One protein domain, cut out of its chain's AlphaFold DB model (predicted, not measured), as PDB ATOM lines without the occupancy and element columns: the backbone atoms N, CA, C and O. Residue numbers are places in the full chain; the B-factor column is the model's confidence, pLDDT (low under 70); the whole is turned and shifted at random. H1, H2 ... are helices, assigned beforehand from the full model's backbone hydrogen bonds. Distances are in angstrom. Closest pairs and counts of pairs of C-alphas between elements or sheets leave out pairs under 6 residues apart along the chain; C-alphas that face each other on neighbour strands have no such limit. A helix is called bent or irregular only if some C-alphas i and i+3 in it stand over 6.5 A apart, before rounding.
ATOM      1  N   PHE A  76       2.728  -4.909  31.899       83.12
ATOM      2  CA  PHE A  76       3.448  -4.964  30.619       83.12
ATOM      3  C   PHE A  76       2.926  -6.026  29.647       83.12
ATOM      4  O   PHE A  76       3.066  -5.843  28.446       83.12
ATOM      5  N   PHE A  77       2.255  -7.082  30.121       81.94
ATOM      6  CA  PHE A  77       1.705  -8.125  29.244       81.94
ATOM      7  C   PHE A  77       0.560  -7.624  28.346       81.94
ATOM      8  O   PHE A  77       0.140  -8.348  27.451       81.94
ATOM      9  N   ARG A  78       0.042  -6.406  28.574       78.88
ATOM     10  CA  ARG A  78      -0.968  -5.765  27.714       78.88
ATOM     11  C   ARG A  78      -0.387  -5.017  26.522       78.88
ATOM     12  O   ARG A  78      -1.139  -4.670  25.621       78.88
ATOM     13  N   SER A  79       0.904  -4.705  26.550       83.44
ATOM     14  CA  SER A  79       1.547  -4.033  25.431       83.44
ATOM     15  C   SER A  79       1.917  -5.053  24.364       83.44
ATOM     16  O   SER A  79       2.682  -5.978  24.634       83.44
ATOM     17  N   ASP A  80       1.455  -4.842  23.133       84.56
ATOM     18  CA  ASP A  80       1.862  -5.660  21.984       84.56
ATOM     19  C   ASP A  80       3.384  -5.611  21.764       84.56
ATOM     20  O   ASP A  80       3.990  -6.565  21.276       84.56
ATOM     21  N   ARG A  81       4.037  -4.513  22.174       85.88
ATOM     22  CA  ARG A  81       5.494  -4.348  22.062       85.88
ATOM     23  C   ARG A  81       6.254  -5.201  23.070       85.88
ATOM     24  O   ARG A  81       7.396  -5.569  22.796       85.88
ATOM     25  N   PHE A  82       5.631  -5.566  24.190       87.19
ATOM     26  CA  PHE A  82       6.244  -6.446  25.182       87.19
ATOM     27  C   PHE A  82       6.516  -7.852  24.626       87.19
ATOM     28  O   PHE A  82       7.462  -8.502  25.065       87.19
ATOM     29  N   ALA A  83       5.774  -8.299  23.604       85.06
ATOM     30  CA  ALA A  83       6.015  -9.585  22.945       85.06
ATOM     31  C   ALA A  83       7.427  -9.705  22.332       85.06
ATOM     32  O   ALA A  83       7.938 -10.811  22.183       85.06
ATOM     33  N   ARG A  84       8.090  -8.581  22.023       88.19
ATOM     34  CA  ARG A  84       9.456  -8.564  21.470       88.19
ATOM     35  C   ARG A  84      10.559  -8.761  22.510       88.19
ATOM     36  O   ARG A  84      11.707  -8.962  22.126       88.19
ATOM     37  N   VAL A  85      10.237  -8.733  23.810       88.69
ATOM     38  CA  VAL A  85      11.220  -8.922  24.900       88.69
ATOM     39  C   VAL A  85      11.874 -10.306  24.861       88.69
ATOM     40  O   VAL A  85      12.983 -10.492  25.355       88.69
ATOM     41  N   THR A  86      11.195 -11.287  24.269       86.62
ATOM     42  CA  THR A  86      11.701 -12.654  24.099       86.62
ATOM     43  C   THR A  86      12.363 -12.903  22.745       86.62
ATOM     44  O   THR A  86      12.771 -14.034  22.499       86.62
ATOM     45  N   ASP A  87      12.436 -11.895  21.873       88.44
ATOM     46  CA  ASP A  87      12.923 -12.037  20.498       88.44
ATOM     47  C   ASP A  87      14.176 -11.177  20.271       88.44
ATOM     48  O   ASP A  87      15.296 -11.679  20.368       88.44
ATOM     49  N   ASP A  88      14.008  -9.867  20.056       90.88
ATOM     50  CA  ASP A  88      15.086  -8.977  19.603       90.88
ATOM     51  C   ASP A  88      15.185  -7.632  20.348       90.88
ATOM     52  O   ASP A  88      16.009  -6.786  19.995       90.88
ATOM     53  N   ALA A  89      14.372  -7.411  21.384       88.50
ATOM     54  CA  ALA A  89      14.344  -6.156  22.133       88.50
ATOM     55  C   ALA A  89      14.441  -6.375  23.648       88.50
ATOM     56  O   ALA A  89      14.101  -7.432  24.168       88.50
ATOM     57  N   PHE A  90      14.848  -5.340  24.386       89.25
ATOM     58  CA  PHE A  90      14.681  -5.281  25.839       89.25
ATOM     59  C   PHE A  90      13.771  -4.105  26.203       89.25
ATOM     60  O   PHE A  90      13.764  -3.076  25.526       89.25
ATOM     61  N   VAL A  91      12.989  -4.258  27.273       88.81
ATOM     62  CA  VAL A  91      12.075  -3.222  27.770       88.81
ATOM     63  C   VAL A  91      12.581  -2.706  29.109       88.81
ATOM     64  O   VAL A  91      12.965  -3.484  29.982       88.81
ATOM     65  N   LEU A  92      12.551  -1.386  29.275       88.88
ATOM     66  CA  LEU A  92      12.845  -0.719  30.536       88.88
ATOM     67  C   LEU A  92      11.552  -0.127  31.102       88.88
ATOM     68  O   LEU A  92      10.921   0.720  30.474       88.88
ATOM     69  N   GLY A  93      11.156  -0.590  32.285       88.56
ATOM     70  CA  GLY A  93       9.983  -0.097  33.000       88.56
ATOM     71  C   GLY A  93      10.377   0.836  34.136       88.56
ATOM     72  O   GLY A  93      11.157   0.438  34.998       88.56
ATOM     73  N   ILE A  94       9.827   2.052  34.164       90.25
ATOM     74  CA  ILE A  94      10.001   2.993  35.279       90.25
ATOM     75  C   ILE A  94       8.657   3.135  35.988       90.25
ATOM     76  O   ILE A  94       7.668   3.555  35.389       90.25
ATOM     77  N   GLU A  95       8.604   2.747  37.262       89.44
ATOM     78  CA  GLU A  95       7.373   2.825  38.044       89.44
ATOM     79  C   GLU A  95       7.069   4.272  38.445       89.44
ATOM     80  O   GLU A  95       7.910   4.964  39.016       89.44
ATOM     81  N   SER A  96       5.818   4.702  38.263       88.81
ATOM     82  CA  SER A  96       5.359   6.036  38.678       88.81
ATOM     83  C   SER A  96       5.368   6.264  40.195       88.81
ATOM     84  O   SER A  96       5.188   7.387  40.656       88.81
ATOM     85  N   LYS A  97       5.569   5.197  40.981       88.88
ATOM     86  CA  LYS A  97       5.741   5.254  42.438       88.88
ATOM     87  C   LYS A  97       7.140   5.709  42.861       88.88
ATOM     88  O   LYS A  97       7.335   5.992  44.043       88.88
ATOM     89  N   ASP A  98       8.109   5.749  41.946       90.19
ATOM     90  CA  ASP A  98       9.438   6.269  42.253       90.19
ATOM     91  C   ASP A  98       9.346   7.765  42.592       90.19
ATOM     92  O   ASP A  98       8.715   8.551  41.889       90.19
ATOM     93  N   ARG A  99      10.001   8.181  43.679       92.31
ATOM     94  CA  ARG A  99       9.989   9.575  44.150       92.31
ATOM     95  C   ARG A  99      10.617  10.558  43.159       92.31
ATOM     96  O   ARG A  99      10.388  11.755  43.293       92.31
ATOM     97  N   ARG A 100      11.455  10.079  42.239       91.56
ATOM     98  CA  ARG A 100      12.122  10.876  41.199       91.56
ATOM     99  C   ARG A 100      11.404  10.809  39.856       91.56
ATOM    100  O   ARG A 100      11.886  11.405  38.897       91.56
ATOM    101  N   PHE A 101      10.300  10.072  39.769       93.00
ATOM    102  CA  PHE A 101       9.546   9.966  38.535       93.00
ATOM    103  C   PHE A 101       8.876  11.299  38.194       93.00
ATOM    104  O   PHE A 101       8.101  11.846  38.974       93.00
ATOM    105  N   ASP A 102       9.151  11.779  36.987       92.38
ATOM    106  CA  ASP A 102       8.438  12.881  36.347       92.38
ATOM    107  C   ASP A 102       8.053  12.440  34.937       92.38
ATOM    108  O   ASP A 102       8.914  12.016  34.163       92.38
ATOM    109  N   ALA A 103       6.765  12.506  34.601       89.31
ATOM    110  CA  ALA A 103       6.241  11.928  33.365       89.31
ATOM    111  C   ALA A 103       6.863  12.546  32.100       89.31
ATOM    112  O   ALA A 103       7.103  11.843  31.117       89.31
ATOM    113  N   VAL A 104       7.156  13.848  32.122       92.38
ATOM    114  CA  VAL A 104       7.691  14.570  30.963       92.38
ATOM    115  C   VAL A 104       9.199  14.367  30.867       92.38
ATOM    116  O   VAL A 104       9.710  13.980  29.813       92.38
ATOM    117  N   ALA A 105       9.919  14.575  31.969       92.75
ATOM    118  CA  ALA A 105      11.371  14.456  32.006       92.75
ATOM    119  C   ALA A 105      11.834  13.008  31.790       92.75
ATOM    120  O   ALA A 105      12.821  12.781  31.098       92.75
ATOM    121  N   THR A 106      11.099  12.027  32.316       93.19
ATOM    122  CA  THR A 106      11.422  10.600  32.160       93.19
ATOM    123  C   THR A 106      11.200  10.135  30.726       93.19
ATOM    124  O   THR A 106      12.055   9.457  30.158       93.19
ATOM    125  N   ARG A 107      10.089  10.544  30.096       92.81
ATOM    126  CA  ARG A 107       9.839  10.264  28.676       92.81
ATOM    127  C   ARG A 107      10.937  10.857  27.798       92.81
ATOM    128  O   ARG A 107      11.449  10.159  26.926       92.81
ATOM    129  N   LYS A 108      11.320  12.111  28.059       93.38
ATOM    130  CA  LYS A 108      12.407  12.778  27.339       93.38
ATOM    131  C   LYS A 108      13.742  12.058  27.538       93.38
ATOM    132  O   LYS A 108      14.415  11.774  26.560       93.38
ATOM    133  N   LEU A 109      14.082  11.683  28.772       94.31
ATOM    134  CA  LEU A 109      15.301  10.931  29.088       94.31
ATOM    135  C   LEU A 109      15.397   9.624  28.290       94.31
ATOM    136  O   LEU A 109      16.453   9.312  27.752       94.31
ATOM    137  N   LEU A 110      14.300   8.865  28.199       92.75
ATOM    138  CA  LEU A 110      14.267   7.612  27.441       92.75
ATOM    139  C   LEU A 110      14.425   7.850  25.933       92.75
ATOM    140  O   LEU A 110      15.129   7.097  25.265       92.75
ATOM    141  N   GLN A 111      13.802   8.903  25.400       92.69
ATOM    142  CA  GLN A 111      13.946   9.290  23.993       92.69
ATOM    143  C   GLN A 111      15.377   9.737  23.675       92.69
ATOM    144  O   GLN A 111      15.961   9.254  22.707       92.69
ATOM    145  N   ASP A 112      15.962  10.588  24.521       94.69
ATOM    146  CA  ASP A 112      17.339  11.074  24.392       94.69
ATOM    147  C   ASP A 112      18.354   9.919  24.504       94.69
ATOM    148  O   ASP A 112      19.396   9.935  23.852       94.69
ATOM    149  N   ALA A 113      18.030   8.879  25.278       92.94
ATOM    150  CA  ALA A 113      18.820   7.652  25.393       92.94
ATOM    151  C   ALA A 113      18.661   6.679  24.202       92.94
ATOM    152  O   ALA A 113      19.287   5.619  24.200       92.94
ATOM    153  N   GLY A 114      17.848   7.014  23.193       93.38
ATOM    154  CA  GLY A 114      17.681   6.217  21.974       93.38
ATOM    155  C   GLY A 114      16.575   5.159  22.030       93.38
ATOM    156  O   GLY A 114      16.628   4.183  21.281       93.38
ATOM    157  N   ALA A 115      15.570   5.313  22.899       91.50
ATOM    158  CA  ALA A 115      14.442   4.385  22.941       91.50
ATOM    159  C   ALA A 115      13.672   4.364  21.605       91.50
ATOM    160  O   ALA A 115      13.166   5.384  21.140       91.50
ATOM    161  N   ILE A 116      13.505   3.167  21.034       89.44
ATOM    162  CA  ILE A 116      12.724   2.921  19.803       89.44
ATOM    163  C   ILE A 116      11.242   3.303  19.999       89.44
ATOM    164  O   ILE A 116      10.533   3.658  19.060       89.44
ATOM    165  N   ALA A 117      10.762   3.202  21.237       88.56
ATOM    166  CA  ALA A 117       9.368   3.311  21.615       88.56
ATOM    167  C   ALA A 117       9.249   3.728  23.085       88.56
ATOM    168  O   ALA A 117       9.884   3.115  23.938       88.56
ATOM    169  N   VAL A 118       8.399   4.715  23.391       91.19
ATOM    170  CA  VAL A 118       8.053   5.076  24.778       91.19
ATOM    171  C   VAL A 118       6.536   5.143  24.923       91.19
ATOM    172  O   VAL A 118       5.880   5.970  24.282       91.19
ATOM    173  N   GLU A 119       5.986   4.281  25.769       89.06
ATOM    174  CA  GLU A 119       4.552   4.131  26.016       89.06
ATOM    175  C   GLU A 119       4.243   4.207  27.513       89.06
ATOM    176  O   GLU A 119       5.039   3.770  28.343       89.06
ATOM    177  N   ASP A 120       3.080   4.763  27.844       88.44
ATOM    178  CA  ASP A 120       2.600   4.805  29.221       88.44
ATOM    179  C   ASP A 120       1.737   3.564  29.467       88.44
ATOM    180  O   ASP A 120       0.710   3.367  28.815       88.44
ATOM    181  N   VAL A 121       2.156   2.709  30.404       86.25
ATOM    182  CA  VAL A 121       1.414   1.497  30.776       86.25
ATOM    183  C   VAL A 121       0.692   1.737  32.094       86.25
ATOM    184  O   VAL A 121       1.311   1.849  33.153       86.25
ATOM    185  N   TYR A 122      -0.637   1.796  32.037       83.75
ATOM    186  CA  TYR A 122      -1.464   2.012  33.220       83.75
ATOM    187  C   TYR A 122      -1.694   0.714  33.998       83.75
ATOM    188  O   TYR A 122      -1.947  -0.353  33.437       83.75
ATOM    189  N   LEU A 123      -1.636   0.825  35.325       78.06
ATOM    190  CA  LEU A 123      -1.971  -0.260  36.240       78.06
ATOM    191  C   LEU A 123      -3.491  -0.422  36.299       78.06
ATOM    192  O   LEU A 123      -4.194   0.504  36.695       78.06
ATOM    193  N   ASP A 124      -3.988  -1.605  35.941       71.38
ATOM    194  CA  ASP A 124      -5.404  -1.931  36.107       71.38
ATOM    195  C   ASP A 124      -5.743  -2.110  37.602       71.38
ATOM    196  O   ASP A 124      -5.105  -2.940  38.277       71.38
ATOM    197  N   PRO A 125      -6.702  -1.341  38.152       66.31
ATOM    198  CA  PRO A 125      -7.131  -1.496  39.534       66.31
ATOM    199  C   PRO A 125      -7.990  -2.746  39.770       66.31
ATOM    200  O   PRO A 125      -8.085  -3.163  40.924       66.31
ATOM    201  N   ASP A 126      -8.576  -3.366  38.736       71.88
ATOM    202  CA  ASP A 126      -9.491  -4.500  38.903       71.88
ATOM    203  C   ASP A 126      -8.755  -5.777  39.375       71.88
ATOM    204  O   ASP A 126      -7.922  -6.338  38.648       71.88
ATOM    205  N   PRO A 127      -9.039  -6.285  40.592       66.81
ATOM    206  CA  PRO A 127      -8.439  -7.514  41.098       66.81
ATOM    207  C   PRO A 127      -8.888  -8.777  40.345       66.81
ATOM    208  O   PRO A 127      -8.178  -9.784  40.409       66.81
ATOM    209  N   ALA A 128     -10.011  -8.760  39.615       66.50
ATOM    210  CA  ALA A 128     -10.472  -9.904  38.824       66.50
ATOM    211  C   ALA A 128      -9.500 -10.250  37.682       66.50
ATOM    212  O   ALA A 128      -9.262 -11.424  37.401       66.50
ATOM    213  N   ASN A 129      -8.842  -9.239  37.105       65.38
ATOM    214  CA  ASN A 129      -7.853  -9.404  36.035       65.38
ATOM    215  C   ASN A 129      -6.512  -9.985  36.515       65.38
ATOM    216  O   ASN A 129      -5.682 -10.363  35.692       65.38
ATOM    217  N   LYS A 130      -6.296 -10.084  37.834       69.25
ATOM    218  CA  LYS A 130      -5.086 -10.658  38.452       69.25
ATOM    219  C   LYS A 130      -5.241 -12.139  38.814       69.25
ATOM    220  O   LYS A 130      -4.317 -12.726  39.375       69.25
TER     221      LYS A 130
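What this domain is: This is residues 76 to 130 of the 346 residues of the protein "DUF3341 domain-containing protein" of Deltaproteobacteria bacterium (UniProt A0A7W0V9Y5). With little regular structure, this is a flat, loose frame: helices H2, H1 and H3 lie apart at the corners of a triangle, and the two long links, residues 87 to 102 and 113 to 126, cross between them. Residues 124 to 130, with H3, stick out. The printed part has 55 residues, 21 in three named helices, H1, H2, H3, with no named strand: all helix. It is loose, with a radius of gyration of the C-alphas of 12.8 A, spanning 38 by 32 by 12 A.

Where its parts are: H2, residues 103 to 112, is 14.3 A long, from C-alpha 103 at (6.241, 11.928, 33.365). H1, residues 80 to 86, measures 12.3 A and is only just irregular: C-alphas 83 and 86 are 6.6 A apart. H3, residues 127 to 130, ends at C-alpha 130, (-5.086, -10.658, 38.452).

How they stand to each other: H2 is apart from H1 and H3, which are apart too. Every O i to N i+4 pair is within hydrogen-bond range in H2; H1 has 0 of 3, but 3 of 4 O i to N i+3 pairs; H3 is too short.

The domain as a whole: The printed part has no cut. Residues 125 and 127 to 130 have pLDDT under 70.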